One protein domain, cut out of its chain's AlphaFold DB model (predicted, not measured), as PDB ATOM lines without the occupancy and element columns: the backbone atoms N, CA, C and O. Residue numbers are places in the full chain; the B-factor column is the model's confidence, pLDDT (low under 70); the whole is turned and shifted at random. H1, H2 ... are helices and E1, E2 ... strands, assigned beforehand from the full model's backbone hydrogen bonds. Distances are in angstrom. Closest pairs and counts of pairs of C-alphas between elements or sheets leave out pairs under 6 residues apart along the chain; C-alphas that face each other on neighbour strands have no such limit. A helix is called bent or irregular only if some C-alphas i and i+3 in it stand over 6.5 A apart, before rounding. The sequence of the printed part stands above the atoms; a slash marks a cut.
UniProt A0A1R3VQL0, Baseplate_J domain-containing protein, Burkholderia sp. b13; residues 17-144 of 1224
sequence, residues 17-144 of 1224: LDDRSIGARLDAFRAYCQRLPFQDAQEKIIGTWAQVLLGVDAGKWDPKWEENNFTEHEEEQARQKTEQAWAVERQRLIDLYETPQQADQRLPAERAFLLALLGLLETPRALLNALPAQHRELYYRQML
ATOM      1  N   LEU A  17     -35.609 -18.769  58.441       91.56
ATOM      2  CA  LEU A  17     -35.904 -20.034  57.747       91.56
ATOM      3  C   LEU A  17     -35.756 -19.927  56.224       91.56
ATOM      4  O   LEU A  17     -35.417 -20.911  55.576       91.56
ATOM      5  N   ASP A  18     -36.037 -18.752  55.662       91.00
ATOM      6  CA  ASP A  18     -35.927 -18.440  54.239       91.00
ATOM      7  C   ASP A  18     -35.098 -17.160  54.041       91.00
ATOM      8  O   ASP A  18     -35.612 -16.029  54.060       91.00
ATOM      9  N   ASP A  19     -33.793 -17.359  53.862       90.00
ATOM     10  CA  ASP A  19     -32.781 -16.334  53.597       90.00
ATOM     11  C   ASP A  19     -32.622 -16.010  52.101       90.00
ATOM     12  O   ASP A  19     -31.841 -15.127  51.741       90.00
ATOM     13  N   ARG A  20     -33.386 -16.669  51.215       90.81
ATOM     14  CA  ARG A  20     -33.238 -16.502  49.764       90.81
ATOM     15  C   ARG A  20     -33.469 -15.049  49.368       90.81
ATOM     16  O   ARG A  20     -34.563 -14.501  49.530       90.81
ATOM     17  N   SER A  21     -32.443 -14.437  48.785       90.19
ATOM     18  CA  SER A  21     -32.550 -13.100  48.210       90.19
ATOM     19  C   SER A  21     -33.540 -13.082  47.040       90.19
ATOM     20  O   SER A  21     -33.938 -14.116  46.491       90.19
ATOM     21  N   ILE A  22     -33.959 -11.886  46.634       90.81
ATOM     22  CA  ILE A  22     -34.757 -11.718  45.417       90.81
ATOM     23  C   ILE A  22     -34.026 -12.279  44.186       90.81
ATOM     24  O   ILE A  22     -34.631 -13.031  43.426       90.81
ATOM     25  N   GLY A  23     -32.710 -12.064  44.071       91.12
ATOM     26  CA  GLY A  23     -31.874 -12.666  43.028       91.12
ATOM     27  C   GLY A  23     -31.905 -14.197  43.028       91.12
ATOM     28  O   GLY A  23     -32.179 -14.800  41.996       91.12
ATOM     29  N   ALA A  24     -31.729 -14.832  44.191       91.69
ATOM     30  CA  ALA A  24     -31.771 -16.293  44.299       91.69
ATOM     31  C   ALA A  24     -33.150 -16.875  43.935       91.69
ATOM     32  O   ALA A  24     -33.246 -17.951  43.342       91.69
ATOM     33  N   ARG A  25     -34.239 -16.166  44.262       92.25
ATOM     34  CA  ARG A  25     -35.600 -16.563  43.861       92.25
ATOM     35  C   ARG A  25     -35.838 -16.382  42.362       92.25
ATOM     36  O   ARG A  25     -36.474 -17.245  41.763       92.25
ATOM     37  N   LEU A  26     -35.304 -15.320  41.756       92.50
ATOM     38  CA  LEU A  26     -35.324 -15.125  40.304       92.50
ATOM     39  C   LEU A  26     -34.542 -16.228  39.583       92.50
ATOM     40  O   LEU A  26     -35.044 -16.786  38.613       92.50
ATOM     41  N   ASP A  27     -33.370 -16.611  40.093       91.94
ATOM     42  CA  ASP A  27     -32.569 -17.716  39.551       91.94
ATOM     43  C   ASP A  27     -33.308 -19.059  39.654       91.94
ATOM     44  O   ASP A  27     -33.367 -19.824  38.689       91.94
ATOM     45  N   ALA A  28     -33.939 -19.337  40.799       91.38
ATOM     46  CA  ALA A  28     -34.751 -20.539  40.981       91.38
ATOM     47  C   ALA A  28     -35.960 -20.563  40.030       91.38
ATOM     48  O   ALA A  28     -36.279 -21.604  39.446       91.38
ATOM     49  N   PHE A  29     -36.616 -19.415  39.841       92.50
ATOM     50  CA  PHE A  29     -37.722 -19.272  38.901       92.50
ATOM     51  C   PHE A  29     -37.259 -19.445  37.449       92.50
ATOM     52  O   PHE A  29     -37.906 -20.172  36.691       92.50
ATOM     53  N   ARG A  30     -36.102 -18.880  37.075       91.81
ATOM     54  CA  ARG A  30     -35.458 -19.099  35.771       91.81
ATOM     55  C   ARG A  30     -35.207 -20.578  35.530       91.81
ATOM     56  O   ARG A  30     -35.655 -21.107  34.517       91.81
ATOM     57  N   ALA A  31     -34.559 -21.261  36.470       90.56
ATOM     58  CA  ALA A  31     -34.242 -22.682  36.349       90.56
ATOM     59  C   ALA A  31     -35.500 -23.558  36.209       90.56
ATOM     60  O   ALA A  31     -35.491 -24.544  35.469       90.56
ATOM     61  N   TYR A  32     -36.597 -23.201  36.890       92.12
ATOM     62  CA  TYR A  32     -37.894 -23.857  36.711       92.12
ATOM     63  C   TYR A  32     -38.445 -23.625  35.298       92.12
ATOM     64  O   TYR A  32     -38.764 -24.581  34.591       92.12
ATOM     65  N   CYS A  33     -38.476 -22.370  34.849       90.00
ATOM     66  CA  CYS A  33     -39.010 -21.997  33.543       90.00
ATOM     67  C   CYS A  33     -38.164 -22.531  32.371       90.00
ATOM     68  O   CYS A  33     -38.703 -22.815  31.307       90.00
ATOM     69  N   GLN A  34     -36.860 -22.741  32.564       87.31
ATOM     70  CA  GLN A  34     -35.961 -23.365  31.585       87.31
ATOM     71  C   GLN A  34     -36.289 -24.842  31.313       87.31
ATOM     72  O   GLN A  34     -35.887 -25.375  30.280       87.31
ATOM     73  N   ARG A  35     -36.997 -25.523  32.222       86.62
ATOM     74  CA  ARG A  35     -37.436 -26.920  32.038       86.62
ATOM     75  C   ARG A  35     -38.767 -27.025  31.302       86.62
ATOM     76  O   ARG A  35     -39.129 -28.116  30.872       86.62
ATOM     77  N   LEU A  36     -39.493 -25.917  31.187       87.81
ATOM     78  CA  LEU A  36     -40.800 -25.873  30.554       87.81
ATOM     79  C   LEU A  36     -40.628 -25.448  29.088       87.81
ATOM     80  O   LEU A  36     -40.222 -24.308  28.839       87.81
ATOM     81  N   PRO A  37     -40.924 -26.325  28.112       83.81
ATOM     82  CA  PRO A  37     -40.871 -25.952  26.707       83.81
ATOM     83  C   PRO A  37     -41.964 -24.927  26.394       83.81
ATOM     84  O   PRO A  37     -43.088 -25.023  26.891       83.81
ATOM     85  N   PHE A  38     -41.627 -23.952  25.559       82.44
ATOM     86  CA  PHE A  38     -42.576 -23.013  24.984       82.44
ATOM     87  C   PHE A  38     -42.841 -23.415  23.533       82.44
ATOM     88  O   PHE A  38     -41.904 -23.573  22.746       82.44
ATOM     89  N   GLN A  39     -44.113 -23.636  23.211       82.56
ATOM     90  CA  GLN A  39     -44.556 -24.103  21.903       82.56
ATOM     91  C   GLN A  39     -45.293 -22.992  21.156       82.56
ATOM     92  O   GLN A  39     -46.006 -22.196  21.767       82.56
ATOM     93  N   ASP A  40     -45.118 -22.947  19.838       73.81
ATOM     94  CA  ASP A  40     -45.898 -22.076  18.964       73.81
ATOM     95  C   ASP A  40     -47.313 -22.633  18.708       73.81
ATOM     96  O   ASP A  40     -47.702 -23.692  19.203       73.81
ATOM     97  N   ALA A  41     -48.110 -21.911  17.914       71.31
ATOM     98  CA  ALA A  41     -49.478 -22.300  17.566       71.31
ATOM     99  C   ALA A  41     -49.576 -23.621  16.768       71.31
ATOM    100  O   ALA A  41     -50.683 -24.111  16.554       71.31
ATOM    101  N   GLN A  42     -48.448 -24.182  16.314       74.50
ATOM    102  CA  GLN A  42     -48.355 -25.475  15.633       74.50
ATOM    103  C   GLN A  42     -47.754 -26.580  16.527       74.50
ATOM    104  O   GLN A  42     -47.340 -27.617  16.011       74.50
ATOM    105  N   GLU A  43     -47.705 -26.377  17.850       69.38
ATOM    106  CA  GLU A  43     -47.117 -27.291  18.848       69.38
ATOM    107  C   GLU A  43     -45.600 -27.536  18.682       69.38
ATOM    108  O   GLU A  43     -45.025 -28.420  19.330       69.38
ATOM    109  N   LYS A  44     -44.900 -26.733  17.865       70.81
ATOM    110  CA  LYS A  44     -43.445 -26.833  17.708       70.81
ATOM    111  C   LYS A  44     -42.759 -26.111  18.865       70.81
ATOM    112  O   LYS A  44     -43.070 -24.963  19.168       70.81
ATOM    113  N   ILE A  45     -41.806 -26.779  19.519       69.62
ATOM    114  CA  ILE A  45     -41.000 -26.173  20.589       69.62
ATOM    115  C   ILE A  45     -40.085 -25.116  19.961       69.62
ATOM    116  O   ILE A  45     -39.210 -25.456  19.167       69.62
ATOM    117  N   ILE A  46     -40.297 -23.852  20.324       71.81
ATOM    118  CA  ILE A  46     -39.563 -22.683  19.808       71.81
ATOM    119  C   ILE A  46     -38.685 -22.012  20.874       71.81
ATOM    120  O   ILE A  46     -37.976 -21.056  20.576       71.81
ATOM    121  N   GLY A  47     -38.729 -22.498  22.117       79.19
ATOM    122  CA  GLY A  47     -37.938 -21.968  23.221       79.19
ATOM    123  C   GLY A  47     -38.328 -22.569  24.567       79.19
ATOM    124  O   GLY A  47     -38.982 -23.614  24.638       79.19
ATOM    125  N   THR A  48     -37.970 -21.887  25.653       86.31
ATOM    126  CA  THR A  48     -38.453 -22.202  27.009       86.31
ATOM    127  C   THR A  48     -39.254 -21.052  27.598       86.31
ATOM    128  O   THR A  48     -39.087 -19.891  27.223       86.31
ATOM    129  N   TRP A  49     -40.096 -21.353  28.587       87.88
ATOM    130  CA  TRP A  49     -40.855 -20.324  29.304       87.88
ATOM    131  C   TRP A  49     -39.965 -19.288  30.002       87.88
ATOM    132  O   TRP A  49     -40.420 -18.175  30.262       87.88
ATOM    133  N   ALA A  50     -38.690 -19.600  30.263       87.19
ATOM    134  CA  ALA A  50     -37.749 -18.619  30.797       87.19
ATOM    135  C   ALA A  50     -37.515 -17.468  29.807       87.19
ATOM    136  O   ALA A  50     -37.482 -16.315  30.220       87.19
ATOM    137  N   GLN A  51     -37.449 -17.760  28.503       85.38
ATOM    138  CA  GLN A  51     -37.249 -16.742  27.467       85.38
ATOM    139  C   GLN A  51     -38.429 -15.777  27.372       85.38
ATOM    140  O   GLN A  51     -38.245 -14.581  27.155       85.38
ATOM    141  N   VAL A  52     -39.636 -16.305  27.581       84.75
ATOM    142  CA  VAL A  52     -40.883 -15.538  27.559       84.75
ATOM    143  C   VAL A  52     -40.995 -14.647  28.793       84.75
ATOM    144  O   VAL A  52     -41.235 -13.454  28.671       84.75
ATOM    145  N   LEU A  53     -40.800 -15.208  29.988       86.00
ATOM    146  CA  LEU A  53     -41.098 -14.504  31.240       86.00
ATOM    147  C   LEU A  53     -39.960 -13.604  31.727       86.00
ATOM    148  O   LEU A  53     -40.209 -12.609  32.403       86.00
ATOM    149  N   LEU A  54     -38.713 -13.946  31.407       86.75
ATOM    150  CA  LEU A  54     -37.517 -13.296  31.949       86.75
ATOM    151  C   LEU A  54     -36.630 -12.666  30.864       86.75
ATOM    152  O   LEU A  54     -35.666 -11.978  31.183       86.75
ATOM    153  N   GLY A  55     -36.990 -12.834  29.587       82.44
ATOM    154  CA  GLY A  55     -36.232 -12.352  28.434       82.44
ATOM    155  C   GLY A  55     -35.391 -13.436  27.773       82.44
ATOM    156  O   GLY A  55     -35.060 -14.444  28.388       82.44
ATOM    157  N   VAL A  56     -35.040 -13.217  26.503       74.06
ATOM    158  CA  VAL A  56     -34.375 -14.204  25.628       74.06
ATOM    159  C   VAL A  56     -33.114 -14.797  26.266       74.06
ATOM    160  O   VAL A  56     -32.884 -16.003  26.176       74.06
ATOM    161  N   ASP A  57     -32.359 -13.973  26.990       74.44
ATOM    162  CA  ASP A  57     -31.111 -14.349  27.655       74.44
ATOM    163  C   ASP A  57     -31.307 -15.274  28.873       74.44
ATOM    164  O   ASP A  57     -30.377 -15.948  29.312       74.44
ATOM    165  N   ALA A  58     -32.531 -15.383  29.398       80.06
ATOM    166  CA  ALA A  58     -32.858 -16.266  30.515       80.06
ATOM    167  C   ALA A  58     -33.114 -17.728  30.091       80.06
ATOM    168  O   ALA A  58     -33.243 -18.605  30.949       80.06
ATOM    169  N   GLY A  59     -33.191 -18.012  28.788       75.38
ATOM    170  CA  GLY A  59     -33.465 -19.341  28.238       75.38
ATOM    171  C   GLY A  59     -32.428 -20.409  28.560       75.38
ATOM    172  O   GLY A  59     -31.355 -20.128  29.089       75.38
ATOM    173  N   LYS A  60     -32.760 -21.664  28.234       70.56
ATOM    174  CA  LYS A  60     -31.778 -22.751  28.168       70.56
ATOM    175  C   LYS A  60     -31.364 -22.866  26.711       70.56
ATOM    176  O   LYS A  60     -32.236 -23.041  25.873       70.56
ATOM    177  N   TRP A  61     -30.075 -22.761  26.420       67.69
ATOM    178  CA  TRP A  61     -29.583 -23.000  25.068       67.69
ATOM    179  C   TRP A  61     -29.760 -24.488  24.707       67.69
ATOM    180  O   TRP A  61     -29.327 -25.358  25.471       67.69
ATOM    181  N   ASP A  62     -30.438 -24.780  23.591       63.12
ATOM    182  CA  ASP A  62     -30.590 -26.128  23.028       63.12
ATOM    183  C   ASP A  62     -30.027 -26.138  21.592       63.12
ATOM    184  O   ASP A  62     -30.529 -25.393  20.744       63.12
ATOM    185  N   PRO A  63     -29.019 -26.976  21.290       58.03
ATOM    186  CA  PRO A  63     -28.428 -27.064  19.953       58.03
ATOM    187  C   PRO A  63     -29.426 -27.499  18.871       58.03
ATOM    188  O   PRO A  63     -29.170 -27.298  17.691       58.03
ATOM    189  N   LYS A  64     -30.584 -28.073  19.235       58.91
ATOM    190  CA  LYS A  64     -31.627 -28.487  18.276       58.91
ATOM    191  C   LYS A  64     -32.429 -27.329  17.677       58.91
ATOM    192  O   LYS A  64     -33.272 -27.574  16.815       58.91
ATOM    193  N   TRP A  65     -32.250 -26.104  18.166       57.84
ATOM    194  CA  TRP A  65     -33.026 -24.941  17.724       57.84
ATOM    195  C   TRP A  65     -32.438 -24.238  16.498       57.84
ATOM    196  O   TRP A  65     -33.147 -23.488  15.832       57.84
ATOM    197  N   GLU A  66     -31.185 -24.528  16.157       55.59
ATOM    198  CA  GLU A  66     -30.525 -24.050  14.945       55.59
ATOM    199  C   GLU A  66     -30.132 -25.270  14.097       55.59
ATOM    200  O   GLU A  66     -29.583 -26.238  14.611       55.59
ATOM    201  N   GLU A  67     -30.440 -25.272  12.795       49.31
ATOM    202  CA  GLU A  67     -30.264 -26.433  11.892       49.31
ATOM    203  C   GLU A  67     -28.785 -26.793  11.586       49.31
ATOM    204  O   GLU A  67     -28.503 -27.496  10.616       49.31
ATOM    205  N   ASN A  68     -27.828 -26.350  12.410       56.97
ATOM    206  CA  ASN A  68     -26.389 -26.495  12.187       56.97
ATOM    207  C   ASN A  68     -25.700 -27.332  13.280       56.97
ATOM    208  O   ASN A  68     -25.966 -27.181  14.469       56.97
ATOM    209  N   ASN A  69     -24.755 -28.189  12.874       56.81
ATOM    210  CA  ASN A  69     -23.898 -28.955  13.786       56.81
ATOM    211  C   ASN A  69     -22.837 -28.038  14.422       56.81
ATOM    212  O   ASN A  69     -21.854 -27.697  13.762       56.81
ATOM    213  N   PHE A  70     -23.021 -27.667  15.690       62.22
ATOM    214  CA  PHE A  70     -22.057 -26.888  16.477       62.22
ATOM    215  C   PHE A  70     -20.936 -27.754  17.066       62.22
ATOM    216  O   PHE A  70     -21.116 -28.946  17.324       62.22
ATOM    217  N   THR A  71     -19.766 -27.151  17.292       68.88
ATOM    218  CA  THR A  71     -18.669 -27.784  18.045       68.88
ATOM    219  C   THR A  71     -18.843 -27.580  19.557       68.88
ATOM    220  O   THR A  71     -19.372 -26.554  19.979       68.88
ATOM    221  N   GLU A  72     -18.340 -28.501  20.396       67.19
ATOM    222  CA  GLU A  72     -18.432 -28.404  21.874       67.19
ATOM    223  C   GLU A  72     -17.929 -27.056  22.435       67.19
ATOM    224  O   GLU A  72     -18.449 -26.562  23.434       67.19
ATOM    225  N   HIS A  73     -16.940 -26.432  21.786       69.00
ATOM    226  CA  HIS A  73     -16.400 -25.135  22.202       69.00
ATOM    227  C   HIS A  73     -17.360 -23.968  21.917       69.00
ATOM    228  O   HIS A  73     -17.467 -23.044  22.723       69.00
ATOM    229  N   GLU A  74     -18.080 -24.012  20.794       68.00
ATOM    230  CA  GLU A  74     -19.087 -23.007  20.436       68.00
ATOM    231  C   GLU A  74     -20.336 -23.130  21.319       68.00
ATOM    232  O   GLU A  74     -20.905 -22.112  21.719       68.00
ATOM    233  N   GLU A  75     -20.713 -24.354  21.708       68.56
ATOM    234  CA  GLU A  75     -21.798 -24.581  22.671       68.56
ATOM    235  C   GLU A  75     -21.494 -23.945  24.033       68.56
ATOM    236  O   GLU A  75     -22.349 -23.301  24.643       68.56
ATOM    237  N   GLU A  76     -20.266 -24.123  24.521       72.88
ATOM    238  CA  GLU A  76     -19.841 -23.611  25.820       72.88
ATOM    239  C   GLU A  76     -19.752 -22.076  25.821       72.88
ATOM    240  O   GLU A  76     -20.219 -21.431  26.761       72.88
ATOM    241  N   GLN A  77     -19.255 -21.461  24.742       72.19
ATOM    242  CA  GLN A  77     -19.250 -19.999  24.598       72.19
ATOM    243  C   GLN A  77     -20.671 -19.407  24.561       72.19
ATOM    244  O   GLN A  77     -20.928 -18.370  25.180       72.19
ATOM    245  N   ALA A  78     -21.615 -20.066  23.881       69.06
ATOM    246  CA  ALA A  78     -23.013 -19.635  23.839       69.06
ATOM    247  C   ALA A  78     -23.702 -19.749  25.214       69.06
ATOM    248  O   ALA A  78     -24.433 -18.837  25.623       69.06
ATOM    249  N   ARG A  79     -23.420 -20.822  25.969       73.19
ATOM    250  CA  ARG A  79     -23.879 -20.985  27.362       73.19
ATOM    251  C   ARG A  79     -23.295 -19.913  28.284       73.19
ATOM    252  O   ARG A  79     -24.029 -19.303  29.052       73.19
ATOM    253  N   GLN A  80     -22.002 -19.613  28.174       76.94
ATOM    254  CA  GLN A  80     -21.369 -18.564  28.982       76.94
ATOM    255  C   GLN A  80     -21.942 -17.176  28.685       76.94
ATOM    256  O   GLN A  80     -22.206 -16.405  29.606       76.94
ATOM    257  N   LYS A  81     -22.193 -16.865  27.410       77.56
ATOM    258  CA  LYS A  81     -22.798 -15.592  27.003       77.56
ATOM    259  C   LYS A  81     -24.226 -15.430  27.535       77.56
ATOM    260  O   LYS A  81     -24.580 -14.344  27.985       77.56
ATOM    261  N   THR A  82     -25.028 -16.495  27.513       77.31
ATOM    262  CA  THR A  82     -26.395 -16.482  28.068       77.31
ATOM    263  C   THR A  82     -26.397 -16.359  29.592       77.31
ATOM    264  O   THR A  82     -27.172 -15.574  30.131       77.31
ATOM    265  N   GLU A  83     -25.477 -17.021  30.298       83.19
ATOM    266  CA  GLU A  83     -25.319 -16.829  31.748       83.19
ATOM    267  C   GLU A  83     -24.864 -15.408  32.119       83.19
ATOM    268  O   GLU A  83     -25.395 -14.816  33.059       83.19
ATOM    269  N   GLN A  84     -23.935 -14.816  31.362       83.69
ATOM    270  CA  GLN A  84     -23.509 -13.426  31.571       83.69
ATOM    271  C   GLN A  84     -24.649 -12.431  31.325       83.69
ATOM    272  O   GLN A  84     -24.855 -11.518  32.123       83.69
ATOM    273  N   ALA A  85     -25.407 -12.613  30.243       83.19
ATOM    274  CA  ALA A  85     -26.536 -11.750  29.920       83.19
ATOM    275  C   ALA A  85     -27.662 -11.870  30.963       83.19
ATOM    276  O   ALA A  85     -28.206 -10.854  31.402       83.19
ATOM    277  N   TRP A  86     -27.941 -13.085  31.451       88.62
ATOM    278  CA  TRP A  86     -28.855 -13.268  32.575       88.62
ATOM    279  C   TRP A  86     -28.358 -12.590  33.850       88.62
ATOM    280  O   TRP A  86     -29.158 -11.961  34.530       88.62
ATOM    281  N   ALA A  87     -27.068 -12.664  34.185       87.25
ATOM    282  CA  ALA A  87     -26.548 -12.001  35.381       87.25
ATOM    283  C   ALA A  87     -26.804 -10.479  35.361       87.25
ATOM    284  O   ALA A  87     -27.161  -9.905  36.393       87.25
ATOM    285  N   VAL A  88     -26.690  -9.844  34.187       87.50
ATOM    286  CA  VAL A  88     -26.996  -8.417  33.989       87.50
ATOM    287  C   VAL A  88     -28.491  -8.138  34.152       87.50
ATOM    288  O   VAL A  88     -28.866  -7.246  34.914       87.50
ATOM    289  N   GLU A  89     -29.357  -8.903  33.484       87.06
ATOM    290  CA  GLU A  89     -30.811  -8.702  33.588       87.06
ATOM    291  C   GLU A  89     -31.330  -9.038  34.994       87.06
ATOM    292  O   GLU A  89     -32.174  -8.321  35.529       87.06
ATOM    293  N   ARG A  90     -30.778 -10.065  35.649       90.50
ATOM    294  CA  ARG A  90     -31.053 -10.395  37.049       90.50
ATOM    295  C   ARG A  90     -30.742  -9.202  37.938       90.50
ATOM    296  O   ARG A  90     -31.599  -8.825  38.727       90.50
ATOM    297  N   GLN A  91     -29.555  -8.602  37.808       91.00
ATOM    298  CA  GLN A  91     -29.187  -7.436  38.612       91.00
ATOM    299  C   GLN A  91     -30.135  -6.264  38.361       91.00
ATOM    300  O   GLN A  91     -30.653  -5.687  39.309       91.00
ATOM    301  N   ARG A  92     -30.472  -5.995  37.098       88.44
ATOM    302  CA  ARG A  92     -31.453  -4.966  36.744       88.44
ATOM    303  C   ARG A  92     -32.818  -5.206  37.399       88.44
ATOM    304  O   ARG A  92     -33.438  -4.264  37.883       88.44
ATOM    305  N   LEU A  93     -33.304  -6.448  37.418       89.44
ATOM    306  CA  LEU A  93     -34.573  -6.807  38.064       89.44
ATOM    307  C   LEU A  93     -34.502  -6.702  39.596       89.44
ATOM    308  O   LEU A  93     -35.498  -6.321  40.207       89.44
ATOM    309  N   ILE A  94     -33.351  -7.008  40.205       92.00
ATOM    310  CA  ILE A  94     -33.097  -6.778  41.638       92.00
ATOM    311  C   ILE A  94     -33.176  -5.275  41.937       92.00
ATOM    312  O   ILE A  94     -33.945  -4.875  42.808       92.00
ATOM    313  N   ASP A  95     -32.465  -4.445  41.172       89.69
ATOM    314  CA  ASP A  95     -32.416  -2.993  41.378       89.69
ATOM    315  C   ASP A  95     -33.810  -2.357  41.236       89.69
ATOM    316  O   ASP A  95     -34.209  -1.522  42.047       89.69
ATOM    317  N   LEU A  96     -34.596  -2.798  40.244       89.25
ATOM    318  CA  LEU A  96     -35.981  -2.352  40.046       89.25
ATOM    319  C   LEU A  96     -36.930  -2.817  41.158       89.25
ATOM    320  O   LEU A  96     -37.906  -2.128  41.452       89.25
ATOM    321  N   TYR A  97     -36.674  -3.979  41.757       90.12
ATOM    322  CA  TYR A  97     -37.449  -4.481  42.887       90.12
ATOM    323  C   TYR A  97     -37.152  -3.700  44.172       90.12
ATOM    324  O   TYR A  97     -38.074  -3.341  44.902       90.12
ATOM    325  N   GLU A  98     -35.876  -3.418  44.438       88.94
ATOM    326  CA  GLU A  98     -35.435  -2.677  45.626       88.94
ATOM    327  C   GLU A  98     -35.729  -1.176  45.515       88.94
ATOM    328  O   GLU A  98     -36.098  -0.544  46.505       88.94
ATOM    329  N   THR A  99     -35.639  -0.617  44.303       88.62
ATOM    330  CA  THR A  99     -35.890   0.804  44.025       88.62
ATOM    331  C   THR A  99     -36.909   0.993  42.890       88.62
ATOM    332  O   THR A  99     -36.557   1.440  41.792       88.62
ATOM    333  N   PRO A 100     -38.211   0.732  43.131       83.38
ATOM    334  CA  PRO A 100     -39.250   0.822  42.100       83.38
ATOM    335  C   PRO A 100     -39.374   2.202  41.433       83.38
ATOM    336  O   PRO A 100     -39.885   2.312  40.320       83.38
ATOM    337  N   GLN A 101     -38.899   3.267  42.086       79.81
ATOM    338  CA  GLN A 101     -38.921   4.641  41.575       79.81
ATOM    339  C   GLN A 101     -37.980   4.857  40.378       79.81
ATOM    340  O   GLN A 101     -38.148   5.832  39.649       79.81
ATOM    341  N   GLN A 102     -37.001   3.970  40.168       78.31
ATOM    342  CA  GLN A 102     -36.085   4.010  39.022       78.31
ATOM    343  C   GLN A 102     -36.655   3.313  37.776       78.31
ATOM    344  O   GLN A 102     -36.024   3.331  36.720       78.31
ATOM    345  N   ALA A 103     -37.848   2.712  37.869       77.62
ATOM    346  CA  ALA A 103     -38.499   2.079  36.734       77.62
ATOM    347  C   ALA A 103     -38.913   3.120  35.680       77.62
ATOM    348  O   ALA A 103     -39.687   4.039  35.944       77.62
ATOM    349  N   ASP A 104     -38.467   2.927  34.441       78.81
ATOM    350  CA  ASP A 104     -38.749   3.786  33.282       78.81
ATOM    351  C   ASP A 104     -40.166   3.605  32.693       78.81
ATOM    352  O   ASP A 104     -40.450   4.080  31.594       78.81
ATOM    353  N   GLN A 105     -41.053   2.903  33.413       76.75
ATOM    354  CA  GLN A 105     -42.401   2.483  32.992       76.75
ATOM    355  C   GLN A 105     -42.441   1.642  31.701       76.75
ATOM    356  O   GLN A 105     -43.505   1.473  31.109       76.75
ATOM    357  N   ARG A 106     -41.302   1.089  31.258       80.88
ATOM    358  CA  ARG A 106     -41.198   0.265  30.039       80.88
ATOM    359  C   ARG A 106     -40.901  -1.205  30.326       80.88
ATOM    360  O   ARG A 106     -40.634  -1.966  29.396       80.88
ATOM    361  N   LEU A 107     -40.947  -1.618  31.593       83.38
ATOM    362  CA  LEU A 107     -40.774  -3.017  31.970       83.38
ATOM    363  C   LEU A 107     -41.929  -3.859  31.388       83.38
ATOM    364  O   LEU A 107     -43.089  -3.492  31.592       83.38
ATOM    365  N   PRO A 108     -41.648  -4.979  30.693       87.00
ATOM    366  CA  PRO A 108     -42.690  -5.869  30.190       87.00
ATOM    367  C   PRO A 108     -43.656  -6.313  31.294       87.00
ATOM    368  O   PRO A 108     -43.245  -6.542  32.438       87.00
ATOM    369  N   ALA A 109     -44.943  -6.432  30.955       86.75
ATOM    370  CA  ALA A 109     -46.014  -6.666  31.925       86.75
ATOM    371  C   ALA A 109     -45.813  -7.970  32.710       86.75
ATOM    372  O   ALA A 109     -46.091  -8.020  33.903       86.75
ATOM    373  N   GLU A 110     -45.269  -9.003  32.071       86.75
ATOM    374  CA  GLU A 110     -44.920 -10.286  32.674       86.75
ATOM    375  C   GLU A 110     -43.820 -10.168  33.742       86.75
ATOM    376  O   GLU A 110     -43.918 -10.802  34.795       86.75
ATOM    377  N   ARG A 111     -42.819  -9.299  33.539       88.06
ATOM    378  CA  ARG A 111     -41.751  -9.040  34.521       88.06
ATOM    379  C   ARG A 111     -42.249  -8.150  35.650       88.06
ATOM    380  O   ARG A 111     -41.954  -8.423  36.809       88.06
ATOM    381  N   ALA A 112     -43.054  -7.135  35.335       87.06
ATOM    382  CA  ALA A 112     -43.719  -6.312  36.343       87.06
ATOM    383  C   ALA A 112     -44.654  -7.157  37.226       87.06
ATOM    384  O   ALA A 112     -44.640  -7.020  38.448       87.06
ATOM    385  N   PHE A 113     -45.409  -8.081  36.622       89.94
ATOM    386  CA  PHE A 113     -46.247  -9.041  37.334       89.94
ATOM    387  C   PHE A 113     -45.416  -9.980  38.211       89.94
ATOM    388  O   PHE A 113     -45.768 -10.189  39.369       89.94
ATOM    389  N   LEU A 114     -44.297 -10.509  37.704       90.25
ATOM    390  CA  LEU A 114     -43.393 -11.352  38.486       90.25
ATOM    391  C   LEU A 114     -42.810 -10.605  39.693       90.25
ATOM    392  O   LEU A 114     -42.829 -11.140  40.799       90.25
ATOM    393  N   LEU A 115     -42.322  -9.374  39.513       90.19
ATOM    394  CA  LEU A 115     -41.805  -8.562  40.618       90.19
ATOM    395  C   LEU A 115     -42.907  -8.226  41.635       90.19
ATOM    396  O   LEU A 115     -42.675  -8.330  42.838       90.19
ATOM    397  N   ALA A 116     -44.121  -7.909  41.174       90.12
ATOM    398  CA  ALA A 116     -45.274  -7.704  42.049       90.12
ATOM    399  C   ALA A 116     -45.637  -8.980  42.829       90.12
ATOM    400  O   ALA A 116     -45.888  -8.914  44.031       90.12
ATOM    401  N   LEU A 117     -45.614 -10.147  42.178       92.19
ATOM    402  CA  LEU A 117     -45.835 -11.445  42.817       92.19
ATOM    403  C   LEU A 117     -44.770 -11.734  43.879       92.19
ATOM    404  O   LEU A 117     -45.111 -12.145  44.986       92.19
ATOM    405  N   LEU A 118     -43.491 -11.502  43.575       91.06
ATOM    406  CA  LEU A 118     -42.402 -11.663  44.540       91.06
ATOM    407  C   LEU A 118     -42.558 -10.702  45.729       91.06
ATOM    408  O   LEU A 118     -42.336 -11.122  46.863       91.06
ATOM    409  N   GLY A 119     -43.042  -9.480  45.483       90.12
ATOM    410  CA  GLY A 119     -43.406  -8.515  46.523       90.12
ATOM    411  C   GLY A 119     -44.545  -9.005  47.420       90.12
ATOM    412  O   GLY A 119     -44.448  -8.931  48.644       90.12
ATOM    413  N   LEU A 120     -45.601  -9.592  46.841       93.31
ATOM    414  CA  LEU A 120     -46.684 -10.217  47.614       93.31
ATOM    415  C   LEU A 120     -46.174 -11.391  48.466       93.31
ATOM    416  O   LEU A 120     -46.618 -11.568  49.603       93.31
ATOM    417  N   LEU A 121     -45.219 -12.168  47.945       93.19
ATOM    418  CA  LEU A 121     -44.613 -13.305  48.641       93.19
ATOM    419  C   LEU A 121     -43.657 -12.906  49.780       93.19
ATOM    420  O   LEU A 121     -43.306 -13.769  50.587       93.19
ATOM    421  N   GLU A 122     -43.286 -11.629  49.930       90.81
ATOM    422  CA  GLU A 122     -42.522 -11.185  51.108       90.81
ATOM    423  C   GLU A 122     -43.319 -11.290  52.402       90.81
ATOM    424  O   GLU A 122     -42.749 -11.607  53.440       90.81
ATOM    425  N   THR A 123     -44.635 -11.076  52.363       93.06
ATOM    426  CA  THR A 123     -45.471 -11.150  53.572       93.06
ATOM    427  C   THR A 123     -45.464 -12.556  54.195       93.06
ATOM    428  O   THR A 123     -45.108 -12.681  55.370       93.06
ATOM    429  N   PRO A 124     -45.796 -13.644  53.463       94.06
ATOM    430  CA  PRO A 124     -45.705 -14.993  54.018       94.06
ATOM    431  C   PRO A 124     -44.266 -15.396  54.356       94.06
ATOM    432  O   PRO A 124     -44.066 -16.113  55.334       94.06
ATOM    433  N   ARG A 125     -43.258 -14.910  53.616       91.88
ATOM    434  CA  ARG A 125     -41.844 -15.128  53.956       91.88
ATOM    435  C   ARG A 125     -41.467 -14.464  55.284       91.88
ATOM    436  O   ARG A 125     -40.822 -15.101  56.111       91.88
ATOM    437  N   ALA A 126     -41.898 -13.228  55.525       90.12
ATOM    438  CA  ALA A 126     -41.670 -12.520  56.783       90.12
ATOM    439  C   ALA A 126     -42.344 -13.238  57.964       90.12
ATOM    440  O   ALA A 126     -41.724 -13.412  59.011       90.12
ATOM    441  N   LEU A 127     -43.576 -13.729  57.778       92.75
ATOM    442  CA  LEU A 127     -44.272 -14.539  58.783       92.75
ATOM    443  C   LEU A 127     -43.549 -15.866  59.055       92.75
ATOM    444  O   LEU A 127     -43.368 -16.232  60.215       92.75
ATOM    445  N   LEU A 128     -43.094 -16.561  58.007       93.06
ATOM    446  CA  LEU A 128     -42.305 -17.787  58.133       93.06
ATOM    447  C   LEU A 128     -41.002 -17.524  58.904       93.06
ATOM    448  O   LEU A 128     -40.674 -18.261  59.829       93.06
ATOM    449  N   ASN A 129     -40.300 -16.435  58.588       92.88
ATOM    450  CA  ASN A 129     -39.051 -16.047  59.243       92.88
ATOM    451  C   ASN A 129     -39.230 -15.573  60.694       92.88
ATOM    452  O   ASN A 129     -38.262 -15.594  61.451       92.88
ATOM    453  N   ALA A 130     -40.445 -15.217  61.118       89.75
ATOM    454  CA  ALA A 130     -40.756 -14.932  62.519       89.75
ATOM    455  C   ALA A 130     -40.965 -16.204  63.371       89.75
ATOM    456  O   ALA A 130     -40.821 -16.150  64.597       89.75
ATOM    457  N   LEU A 131     -41.272 -17.358  62.754       92.81
ATOM    458  CA  LEU A 131     -41.578 -18.603  63.478       92.81
ATOM    459  C   LEU A 131     -40.446 -19.107  64.391       92.81
ATOM    460  O   LEU A 131     -40.764 -19.518  65.508       92.81
ATOM    461  N   PRO A 132     -39.149 -19.088  64.014       91.50
ATOM    462  CA  PRO A 132     -38.082 -19.570  64.896       91.50
ATOM    463  C   PRO A 132     -38.016 -18.828  66.232       91.50
ATOM    464  O   PRO A 132     -37.847 -19.457  67.277       91.50
ATOM    465  N   ALA A 133     -38.190 -17.502  66.212       87.56
ATOM    466  CA  ALA A 133     -38.197 -16.685  67.421       87.56
ATOM    467  C   ALA A 133     -39.405 -17.018  68.312       87.56
ATOM    468  O   ALA A 133     -39.241 -17.229  69.513       87.56
ATOM    469  N   GLN A 134     -40.596 -17.161  67.718       89.75
ATOM    470  CA  GLN A 134     -41.812 -17.559  68.439       89.75
ATOM    471  C   GLN A 134     -41.707 -18.974  69.021       89.75
ATOM    472  O   GLN A 134     -42.112 -19.212  70.157       89.75
ATOM    473  N   HIS A 135     -41.126 -19.919  68.275       92.06
ATOM    474  CA  HIS A 135     -40.897 -21.282  68.751       92.06
ATOM    475  C   HIS A 135     -39.912 -21.308  69.927       92.06
ATOM    476  O   HIS A 135     -40.158 -21.998  70.918       92.06
ATOM    477  N   ARG A 136     -38.824 -20.523  69.861       90.75
ATOM    478  CA  ARG A 136     -37.886 -20.356  70.984       90.75
ATOM    479  C   ARG A 136     -38.592 -19.796  72.217       90.75
ATOM    480  O   ARG A 136     -38.416 -20.336  73.309       90.75
ATOM    481  N   GLU A 137     -39.418 -18.765  72.045       88.44
ATOM    482  CA  GLU A 137     -40.190 -18.180  73.143       88.44
ATOM    483  C   GLU A 137     -41.167 -19.192  73.759       88.44
ATOM    484  O   GLU A 137     -41.211 -19.335  74.983       88.44
ATOM    485  N   LEU A 138     -41.902 -19.943  72.932       92.94
ATOM    486  CA  LEU A 138     -42.806 -21.003  73.382       92.94
ATOM    487  C   LEU A 138     -42.054 -22.066  74.192       92.94
ATOM    488  O   LEU A 138     -42.477 -22.423  75.294       92.94
ATOM    489  N   TYR A 139     -40.913 -22.537  73.688       94.06
ATOM    490  CA  TYR A 139     -40.105 -23.542  74.372       94.06
ATOM    491  C   TYR A 139     -39.583 -23.030  75.724       94.06
ATOM    492  O   TYR A 139     -39.767 -23.688  76.751       94.06
ATOM    493  N   TYR A 140     -38.993 -21.831  75.767       93.25
ATOM    494  CA  TYR A 140     -38.431 -21.278  77.003       93.25
ATOM    495  C   TYR A 140     -39.503 -20.901  78.033       93.25
ATOM    496  O   TYR A 140     -39.351 -21.226  79.212       93.25
ATOM    497  N   ARG A 141     -40.591 -20.243  77.619       92.00
ATOM    498  CA  ARG A 141     -41.583 -19.678  78.549       92.00
ATOM    499  C   ARG A 141     -42.749 -20.607  78.857       92.00
ATOM    500  O   ARG A 141     -43.214 -20.606  79.991       92.00
ATOM    501  N   GLN A 142     -43.239 -21.377  77.886       91.56
ATOM    502  CA  GLN A 142     -44.432 -22.212  78.078       91.56
ATOM    503  C   GLN A 142     -44.071 -23.650  78.446       91.56
ATOM    504  O   GLN A 142     -44.685 -24.207  79.351       91.56
ATOM    505  N   MET A 143     -43.062 -24.241  77.794       94.00
ATOM    506  CA  MET A 143     -42.654 -25.619  78.092       94.00
ATOM    507  C   MET A 143     -41.708 -25.699  79.295       94.00
ATOM    508  O   MET A 143     -41.958 -26.461  80.223       94.00
ATOM    509  N   LEU A 144     -40.633 -24.902  79.300       93.88
ATOM    510  CA  LEU A 144     -39.652 -24.893  80.395       93.88
ATOM    511  C   LEU A 144     -40.030 -23.957  81.549       93.88
ATOM    512  O   LEU A 144     -39.409 -24.015  82.610       93.88
TER     513      LEU A 144
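Overview. This is residues 17 to 144 of the 1224 residues of the protein "Baseplate_J domain-containing protein" of Burkholderia sp. b13 (UniProt A0A1R3VQL0). Two long helices, H3 and H4, make a wide V, with the end of H3 near the first part of H4; the short helix H1 sits inside the angle and packs on H3 near the corner. Beyond the last turn of H1 lies a small two-strand hairpin, E1 and E2, and from it the short helix H2 folds back to pack on residues 30 to 33 of H1, while residues 133 to 144, of which 133 to 143 belong to H4, stick out as a free arm. The printed part has 128 residues with four named helices and two named strands, in the order H1, E1, E2, H2, H3, H4, the strands antiparallel in a sheet of order E1, E2, and the class is mostly helix. The whole is loose, with a radius of gyration of the C-alphas of 19.7 A, and only just elongated, spanning 69 by 35 by 30 A.

Arrangement. H1, residues 22 to 33, is the element whose centre is nearest to the mean of the C-alphas, at 2.8 A. A tight link leads from it to E1, residues 37 to 39, which forms a hairpin with E2, residues 45 to 48. These neighbour strands are antiparallel at 136 degrees, with N 38 and O 47 at 2.8 A and N 46 and O 38 at 2.9 A, both within hydrogen-bond range. H2, residues 49 to 54, follows E2 with no residue between them. H1 touches H2 with residues 30 to 33 alone, at a shallow tilt of 23 degrees, opposite ways; the closest C-alphas are those of Cys 33 and Ala 50, 4.5 A apart. H3, residues 72 to 98, touches H1 with residues 90 to 94 alone, at a steep tilt of 47 degrees, opposite ways; the closest C-alphas are those of Gly 23 and Ile 94, 6.2 A apart. H2 and H3 are only just apart, their closest C-alphas at 8.3 A. H4, residues 109 to 143, was assigned as one helix by its hydrogen bonds but is bent, C-alphas 129 and 132 being 6.7 A apart. Its arms H4a, residues 109 to 129, and H4b, residues 132 to 143, stand at a shallow tilt of 20 degrees, and H4a has a kink of 32 degrees near residue 123. H4a and H2 only just touch, with 3 pairs of C-alphas within 8 A, about perpendicular at 83 degrees; the closest are Leu 53 and Glu 110, 5.9 A apart. H3 and H4a are close but not clearly touching, the closest C-alphas being those of Tyr 97 and Leu 115 at 6.4 A. H4b touches no helix. In H1, H2 and H3 every O i to N i+4 pair is within hydrogen-bond range; in H4a 15 of 17 are, and in H4b 7 of 8.

Along the chain. H1 begins with C-alpha 22 at (-34.757, -11.718, 45.417) and is 16.3 A long from first to last C-alpha. E1 measures 6.3 A, E2 8.0 A and H2 8.2 A. H3 runs 38.9 A, from C-alpha 72 at (-18.432, -28.404, 21.874) to C-alpha 98. H4a measures 29.7 A and H4b 15.2 A, ending with C-alpha 143 at (-42.654, -25.619, 78.092).

Size, cuts and confidence. The two C-alphas farthest apart are those of Asn 68 and Leu 144, at 69.5 A. Without the free-standing residues 133 to 144, the body spans 53 by 31 by 28 A. The printed part has no cut. The link from H2 to H3, residues 55 to 71, is long; the one from H3 to H4 is short. The mean pLDDT of the printed part is 83.3, with residues 43, 45, 61 to 75 and 78 under 70.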